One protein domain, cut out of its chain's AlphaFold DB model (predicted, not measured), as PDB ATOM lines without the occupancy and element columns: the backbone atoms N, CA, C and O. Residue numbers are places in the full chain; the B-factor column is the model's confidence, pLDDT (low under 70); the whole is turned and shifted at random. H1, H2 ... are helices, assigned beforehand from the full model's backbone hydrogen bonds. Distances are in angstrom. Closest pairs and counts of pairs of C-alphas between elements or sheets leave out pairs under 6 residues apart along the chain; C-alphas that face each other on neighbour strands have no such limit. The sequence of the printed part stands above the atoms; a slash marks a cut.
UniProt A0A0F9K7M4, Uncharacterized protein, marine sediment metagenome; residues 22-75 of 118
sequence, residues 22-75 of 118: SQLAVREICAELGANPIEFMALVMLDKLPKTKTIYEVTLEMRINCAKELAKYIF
ATOM      1  N   SER A  22     -17.435  47.918  -0.476       83.81
ATOM      2  CA  SER A  22     -16.927  46.554  -0.660       83.81
ATOM      3  C   SER A  22     -18.023  45.489  -0.572       83.81
ATOM      4  O   SER A  22     -18.003  44.526  -1.326       83.81
ATOM      5  N   GLN A  23     -19.012  45.670   0.310       86.62
ATOM      6  CA  GLN A  23     -20.154  44.757   0.418       86.62
ATOM      7  C   GLN A  23     -21.077  44.859  -0.798       86.62
ATOM      8  O   GLN A  23     -21.698  43.865  -1.161       86.62
ATOM      9  N   LEU A  24     -21.175  46.041  -1.412       89.06
ATOM     10  CA  LEU A  24     -21.960  46.234  -2.627       89.06
ATOM     11  C   LEU A  24     -21.345  45.467  -3.803       89.06
ATOM     12  O   LEU A  24     -22.040  44.666  -4.412       89.06
ATOM     13  N   ALA A  25     -20.034  45.610  -4.022       89.25
ATOM     14  CA  ALA A  25     -19.326  44.905  -5.092       89.25
ATOM     15  C   ALA A  25     -19.455  43.375  -4.973       89.25
ATOM     16  O   ALA A  25     -19.711  42.687  -5.953       89.25
ATOM     17  N   VAL A  26     -19.343  42.825  -3.757       88.88
ATOM     18  CA  VAL A  26     -19.529  41.379  -3.540       88.88
ATOM     19  C   VAL A  26     -20.964  40.942  -3.849       88.88
ATOM     20  O   VAL A  26     -21.161  39.878  -4.425       88.88
ATOM     21  N   ARG A  27     -21.974  41.754  -3.503       89.75
ATOM     22  CA  ARG A  27     -23.376  41.455  -3.845       89.75
ATOM     23  C   ARG A  27     -23.612  41.458  -5.350       89.75
ATOM     24  O   ARG A  27     -24.325  40.585  -5.828       89.75
ATOM     25  N   GLU A  28     -23.025  42.415  -6.064       92.44
ATOM     26  CA  GLU A  28     -23.100  42.500  -7.527       92.44
ATOM     27  C   GLU A  28     -22.466  41.263  -8.170       92.44
ATOM     28  O   GLU A  28     -23.136  40.584  -8.938       92.44
ATOM     29  N   ILE A  29     -21.260  40.873  -7.745       92.31
ATOM     30  CA  ILE A  29     -20.593  39.651  -8.230       92.31
ATOM     31  C   ILE A  29     -21.439  38.401  -7.948       92.31
ATOM     32  O   ILE A  29     -21.610  37.555  -8.822       92.31
ATOM     33  N   CYS A  30     -21.993  38.262  -6.739       92.06
ATOM     34  CA  CYS A  30     -22.874  37.133  -6.429       92.06
ATOM     35  C   CYS A  30     -24.120  37.119  -7.325       92.06
ATOM     36  O   CYS A  30     -24.523  36.047  -7.771       92.06
ATOM     37  N   ALA A  31     -24.711  38.283  -7.608       92.31
ATOM     38  CA  ALA A  31     -25.871  38.396  -8.484       92.31
ATOM     39  C   ALA A  31     -25.531  38.047  -9.943       92.31
ATOM     40  O   ALA A  31     -26.267  37.286 -10.565       92.31
ATOM     41  N   GLU A  32     -24.402  38.538 -10.462       94.75
ATOM     42  CA  GLU A  32     -23.904  38.223 -11.810       94.75
ATOM     43  C   GLU A  32     -23.647  36.723 -11.992       94.75
ATOM     44  O   GLU A  32     -23.961  36.155 -13.035       94.75
ATOM     45  N   LEU A  33     -23.118  36.068 -10.957       93.50
ATOM     46  CA  LEU A  33     -22.852  34.629 -10.961       93.50
ATOM     47  C   LEU A  33     -24.090  33.773 -10.646       93.50
ATOM     48  O   LEU A  33     -23.983  32.547 -10.631       93.50
ATOM     49  N   GLY A  34     -25.243  34.381 -10.342       92.12
ATOM     50  CA  GLY A  34     -26.432  33.662  -9.872       92.12
ATOM     51  C   GLY A  34     -26.199  32.885  -8.568       92.12
ATOM     52  O   GLY A  34     -26.882  31.901  -8.294       92.12
ATOM     53  N   ALA A  35     -25.206  33.289  -7.773       90.75
ATOM     54  CA  ALA A  35     -24.777  32.579  -6.581       90.75
ATOM     55  C   ALA A  35     -25.544  33.066  -5.346       90.75
ATOM     56  O   ALA A  35     -25.503  34.246  -4.991       90.75
ATOM     57  N   ASN A  36     -26.171  32.130  -4.634       92.62
ATOM     58  CA  ASN A  36     -26.814  32.384  -3.350       92.62
ATOM     59  C   ASN A  36     -26.088  31.627  -2.223       92.62
ATOM     60  O   ASN A  36     -26.308  30.427  -2.038       92.62
ATOM     61  N   PRO A  37     -25.238  32.308  -1.432       91.25
ATOM     62  CA  PRO A  37     -24.479  31.661  -0.363       91.25
ATOM     63  C   PRO A  37     -25.354  31.023   0.723       91.25
ATOM     64  O   PRO A  37     -24.970  30.000   1.285       91.25
ATOM     65  N   ILE A  38     -26.524  31.602   1.023       92.94
ATOM     66  CA  ILE A  38     -27.439  31.066   2.045       92.94
ATOM     67  C   ILE A  38     -28.004  29.725   1.580       92.94
ATOM     68  O   ILE A  38     -27.982  28.746   2.324       92.94
ATOM     69  N   GLU A  39     -28.468  29.678   0.333       92.81
ATOM     70  CA  GLU A  39     -28.981  28.457  -0.282       92.81
ATOM     71  C   GLU A  39     -27.900  27.377  -0.367       92.81
ATOM     72  O   GLU A  39     -28.129  26.239   0.043       92.81
ATOM     73  N   PHE A  40     -26.693  27.745  -0.798       92.31
ATOM     74  CA  PHE A  40     -25.567  26.818  -0.858       92.31
ATOM     75  C   PHE A  40     -25.244  26.209   0.515       92.31
ATOM     76  O   PHE A  40     -25.148  24.988   0.636       92.31
ATOM     77  N   MET A  41     -25.139  27.027   1.571       94.12
ATOM     78  CA  MET A  41     -24.903  26.529   2.934       94.12
ATOM     79  C   MET A  41     -26.020  25.591   3.408       94.12
ATOM     80  O   MET A  41     -25.739  24.604   4.090       94.12
ATOM     81  N   ALA A  42     -27.276  25.859   3.039       93.75
ATOM     82  CA  ALA A  42     -28.397  24.989   3.382       93.75
ATOM     83  C   ALA A  42     -28.296  23.626   2.675       93.75
ATOM     84  O   ALA A  42     -28.516  22.588   3.302       93.75
ATOM     85  N   LEU A  43     -27.898  23.613   1.400       93.00
ATOM     86  CA  LEU A  43     -27.659  22.378   0.647       93.00
ATOM     87  C   LEU A  43     -26.481  21.575   1.213       93.00
ATOM     88  O   LEU A  43     -26.600  20.356   1.342       93.00
ATOM     89  N   VAL A  44     -25.388  22.241   1.602       92.44
ATOM     90  CA  VAL A  44     -24.244  21.609   2.287       92.44
ATOM     91  C   VAL A  44     -24.697  20.980   3.603       92.44
ATOM     92  O   VAL A  44     -24.453  19.800   3.833       92.44
ATOM     93  N   MET A  45     -25.401  21.732   4.455       93.88
ATOM     94  CA  MET A  45     -25.884  21.251   5.756       93.88
ATOM     95  C   MET A  45     -26.735  19.976   5.627       93.88
ATOM     96  O   MET A  45     -26.589  19.039   6.422       93.88
ATOM     97  N   LEU A  46     -27.605  19.937   4.614       92.19
ATOM     98  CA  LEU A  46     -28.504  18.817   4.335       92.19
ATOM     99  C   LEU A  46     -27.849  17.664   3.557       92.19
ATOM    100  O   LEU A  46     -28.531  16.670   3.324       92.19
ATOM    101  N   ASP A  47     -26.577  17.786   3.160       89.31
ATOM    102  CA  ASP A  47     -25.892  16.859   2.242       89.31
ATOM    103  C   ASP A  47     -26.694  16.610   0.945       89.31
ATOM    104  O   ASP A  47     -26.865  15.490   0.470       89.31
ATOM    105  N   LYS A  48     -27.252  17.691   0.385       89.50
ATOM    106  CA  LYS A  48     -28.075  17.676  -0.839       89.50
ATOM    107  C   LYS A  48     -27.373  18.292  -2.044       89.50
ATOM    108  O   LYS A  48     -28.017  18.571  -3.055       89.50
ATOM    109  N   LEU A  49     -26.068  18.535  -1.946       86.31
ATOM    110  CA  LEU A  49     -25.306  18.997  -3.098       86.31
ATOM    111  C   LEU A  49     -25.251  17.901  -4.171       86.31
ATOM    112  O   LEU A  49     -25.151  16.715  -3.844       86.31
ATOM    113  N   PRO A  50     -25.303  18.278  -5.458       82.69
ATOM    114  CA  PRO A  50     -25.137  17.317  -6.534       82.69
ATOM    115  C   PRO A  50     -23.755  16.669  -6.408       82.69
ATOM    116  O   PRO A  50     -22.736  17.354  -6.419       82.69
ATOM    117  N   LYS A  51     -23.714  15.340  -6.288       78.00
ATOM    118  CA  LYS A  51     -22.464  14.573  -6.227       78.00
ATOM    119  C   LYS A  51     -21.868  14.478  -7.630       78.00
ATOM    120  O   LYS A  51     -22.023  13.475  -8.323       78.00
ATOM    121  N   THR A  52     -21.264  15.564  -8.102       74.31
ATOM    122  CA  THR A  52     -20.501  15.568  -9.353       74.31
ATOM    123  C   THR A  52     -19.078  15.082  -9.099       74.31
ATOM    124  O   THR A  52     -18.587  15.077  -7.975       74.31
ATOM    125  N   LYS A  53     -18.382  14.692 -10.171       56.47
ATOM    126  CA  LYS A  53     -17.014  14.147 -10.129       56.47
ATOM    127  C   LYS A  53     -15.977  15.090  -9.485       56.47
ATOM    128  O   LYS A  53     -14.872  14.657  -9.187       56.47
ATOM    129  N   THR A  54     -16.323  16.366  -9.309       64.56
ATOM    130  CA  THR A  54     -15.487  17.432  -8.738       64.56
ATOM    131  C   THR A  54     -15.883  17.839  -7.317       64.56
ATOM    132  O   THR A  54     -15.133  18.580  -6.686       64.56
ATOM    133  N   ILE A  55     -17.032  17.388  -6.803       67.00
ATOM    134  CA  ILE A  55     -17.501  17.736  -5.458       67.00
ATOM    135  C   ILE A  55     -17.118  16.604  -4.503       67.00
ATOM    136  O   ILE A  55     -17.635  15.492  -4.592       67.00
ATOM    137  N   TYR A  56     -16.178  16.900  -3.603       67.06
ATOM    138  CA  TYR A  56     -15.776  16.006  -2.519       67.06
ATOM    139  C   TYR A  56     -16.941  15.752  -1.557       67.06
ATOM    140  O   TYR A  56     -17.847  16.576  -1.421       67.06
ATOM    141  N   GLU A  57     -16.906  14.604  -0.885       81.94
ATOM    142  CA  GLU A  57     -17.893  14.226   0.122       81.94
ATOM    143  C   GLU A  57     -18.011  15.310   1.203       81.94
ATOM    144  O   GLU A  57     -17.010  15.811   1.722       81.94
ATOM    145  N   VAL A  58     -19.245  15.702   1.522       87.25
ATOM    146  CA  VAL A  58     -19.491  16.751   2.508       87.25
ATOM    147  C   VAL A  58     -19.201  16.192   3.897       87.25
ATOM    148  O   VAL A  58     -19.927  15.340   4.410       87.25
ATOM    149  N   THR A  59     -18.145  16.691   4.538       91.81
ATOM    150  CA  THR A  59     -17.767  16.227   5.875       91.81
ATOM    151  C   THR A  59     -18.764  16.697   6.934       91.81
ATOM    152  O   THR A  59     -19.422  17.734   6.803       91.81
ATOM    153  N   LEU A  60     -18.854  15.954   8.041       93.56
ATOM    154  CA  LEU A  60     -19.701  16.331   9.175       93.56
ATOM    155  C   LEU A  60     -19.355  17.730   9.711       93.56
ATOM    156  O   LEU A  60     -20.250  18.509  10.029       93.56
ATOM    157  N   GLU A  61     -18.070  18.073   9.760       95.12
ATOM    158  CA  GLU A  61     -17.601  19.374  10.235       95.12
ATOM    159  C   GLU A  61     -18.110  20.527   9.357       95.12
ATOM    160  O   GLU A  61     -18.607  21.530   9.877       95.12
ATOM    161  N   MET A  62     -18.088  20.364   8.028       93.75
ATOM    162  CA  MET A  62     -18.656  21.352   7.104       93.75
ATOM    163  C   MET A  62     -20.150  21.567   7.362       93.75
ATOM    164  O   MET A  62     -20.620  22.708   7.359       93.75
ATOM    165  N   ARG A  63     -20.892  20.490   7.639       94.44
ATOM    166  CA  ARG A  63     -22.333  20.553   7.931       94.44
ATOM    167  C   ARG A  63     -22.609  21.287   9.236       94.44
ATOM    168  O   ARG A  63     -23.483  22.151   9.263       94.44
ATOM    169  N   ILE A  64     -21.846  20.984  10.288       96.12
ATOM    170  CA  ILE A  64     -21.951  21.653  11.593       96.12
ATOM    171  C   ILE A  64     -21.648  23.148  11.448       96.12
ATOM    172  O   ILE A  64     -22.397  23.982  11.963       96.12
ATOM    173  N   ASN A  65     -20.597  23.501  10.708       96.12
ATOM    174  CA  ASN A  65     -20.225  24.894  10.479       96.12
ATOM    175  C   ASN A  65     -21.311  25.658   9.706       96.12
ATOM    176  O   ASN A  65     -21.706  26.746  10.128       96.12
ATOM    177  N   CYS A  66     -21.866  25.070   8.640       95.38
ATOM    178  CA  CYS A  66     -22.979  25.675   7.905       95.38
ATOM    179  C   CYS A  66     -24.223  25.840   8.790       95.38
ATOM    180  O   CYS A  66     -24.834  26.907   8.791       95.38
ATOM    181  N   ALA A  67     -24.571  24.826   9.592       94.44
ATOM    182  CA  ALA A  67     -25.704  24.891  10.513       94.44
ATOM    183  C   ALA A  67     -25.548  26.022  11.540       94.44
ATOM    184  O   ALA A  67     -26.481  26.793  11.773       94.44
ATOM    185  N   LYS A  68     -24.350  26.160  12.119       94.56
ATOM    186  CA  LYS A  68     -24.026  27.213  13.086       94.56
ATOM    187  C   LYS A  68     -24.165  28.611  12.483       94.56
ATOM    188  O   LYS A  68     -24.683  29.508  13.144       94.56
ATOM    189  N   GLU A  69     -23.704  28.805  11.250       94.19
ATOM    190  CA  GLU A  69     -23.831  30.089  10.557       94.19
ATOM    191  C   GLU A  69     -25.280  30.389  10.150       94.19
ATOM    192  O   GLU A  69     -25.743  31.513  10.339       94.19
ATOM    193  N   LEU A  70     -26.033  29.391   9.678       94.00
ATOM    194  CA  LEU A  70     -27.443  29.550   9.304       94.00
ATOM    195  C   LEU A  70     -28.350  29.847  10.503       94.00
ATOM    196  O   LEU A  70     -29.258  30.673  10.391       94.00
ATOM    197  N   ALA A  71     -28.084  29.247  11.667       92.75
ATOM    198  CA  ALA A  71     -28.863  29.474  12.887       92.75
ATOM    199  C   ALA A  71     -28.939  30.963  13.279       92.75
ATOM    200  O   ALA A  71     -29.944  31.408  13.835       92.75
ATOM    201  N   LYS A  72     -27.918  31.754  12.923       91.38
ATOM    202  CA  LYS A  72     -27.852  33.205  13.163       91.38
ATOM    203  C   LYS A  72     -28.943  34.002  12.445       91.38
ATOM    204  O   LYS A  72     -29.262  35.101  12.882       91.38
ATOM    205  N   TYR A  73     -29.464  33.473  11.340       89.56
ATOM    206  CA  TYR A  73     -30.504  34.117  10.536       89.56
ATOM    207  C   TYR A  73     -31.916  33.668  10.925       89.56
ATOM    208  O   TYR A  73     -32.883  34.311  10.531       89.56
ATOM    209  N   ILE A  74     -32.038  32.582  11.696       88.56
ATOM    210  CA  ILE A  74     -33.320  32.045  12.171       88.56
ATOM    211  C   ILE A  74     -33.652  32.601  13.559       88.56
ATOM    212  O   ILE A  74     -34.798  32.954  13.826       88.56
ATOM    213  N   PHE A  75     -32.654  32.700  14.440       85.38
ATOM    214  CA  PHE A  75     -32.858  33.086  15.833       85.38
ATOM    215  C   PHE A  75     -32.253  34.461  16.142       85.38
ATOM    216  O   PHE A  75     -31.151  34.768  15.677       85.38
TER     217      PHE A  75
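This is residues 22 to 75 of the 118 residues of an uncharacterized protein of marine sediment metagenome (UniProt A0A0F9K7M4). The longest helix, H3, and the shorter H2 pack together as a loose V, closest where H2 ends and H3 begins, while H1 is set off beyond the other end of H2. A long loop, residues 46 to 59, joins the two helices of the V, and its residues 50 to 56 stick out. The printed part has 54 residues with three named helices, H1, H2 and H3 along the chain, and no named strand; its class is all helix. The whole is loose, with a radius of gyration of the C-alphas of 12.8 A, and flat, spanning 33 by 32 by 14 A.

Find C-alpha 60 at (-19.701, 16.331, 9.175); from there H3, residues 60 to 74, runs 21.0 A to C-alpha 74 at (-33.320, 32.045, 12.171). H2 is residues 37 to 45, 12.2 A long. Look for H1 at C-alpha 22, at (-16.927, 46.554, -0.660); it holds residues 22 to 32 and is 15.6 A long.

H3 touches H2, and their closest C-alphas, those of Arg 63 and Met 45, are 4.2 A apart. Their lines stand at a steep tilt of 47 degrees, and they run opposite ways. H1 is apart from H3. H1 is only just apart from H2, at 8.3 A between their closest C-alphas. In H1 and H2 every O i to N i+4 pair is within hydrogen-bond range; in H3 it is 8 of 11.

The C-alphas of Lys 53 and Phe 75, the two farthest apart, are 35.8 A from each other. The printed part has no cut. The link from H2 to H3, 14 residues, is long, and the link from H1 to H2, 4 residues, is tight. Residues 28 to 34, of which 28 to 32 belong to H1, and residues 50 to 56 stand free. The mean pLDDT of the printed part is 88.8; look at residues 53 to 56 for the values under 70.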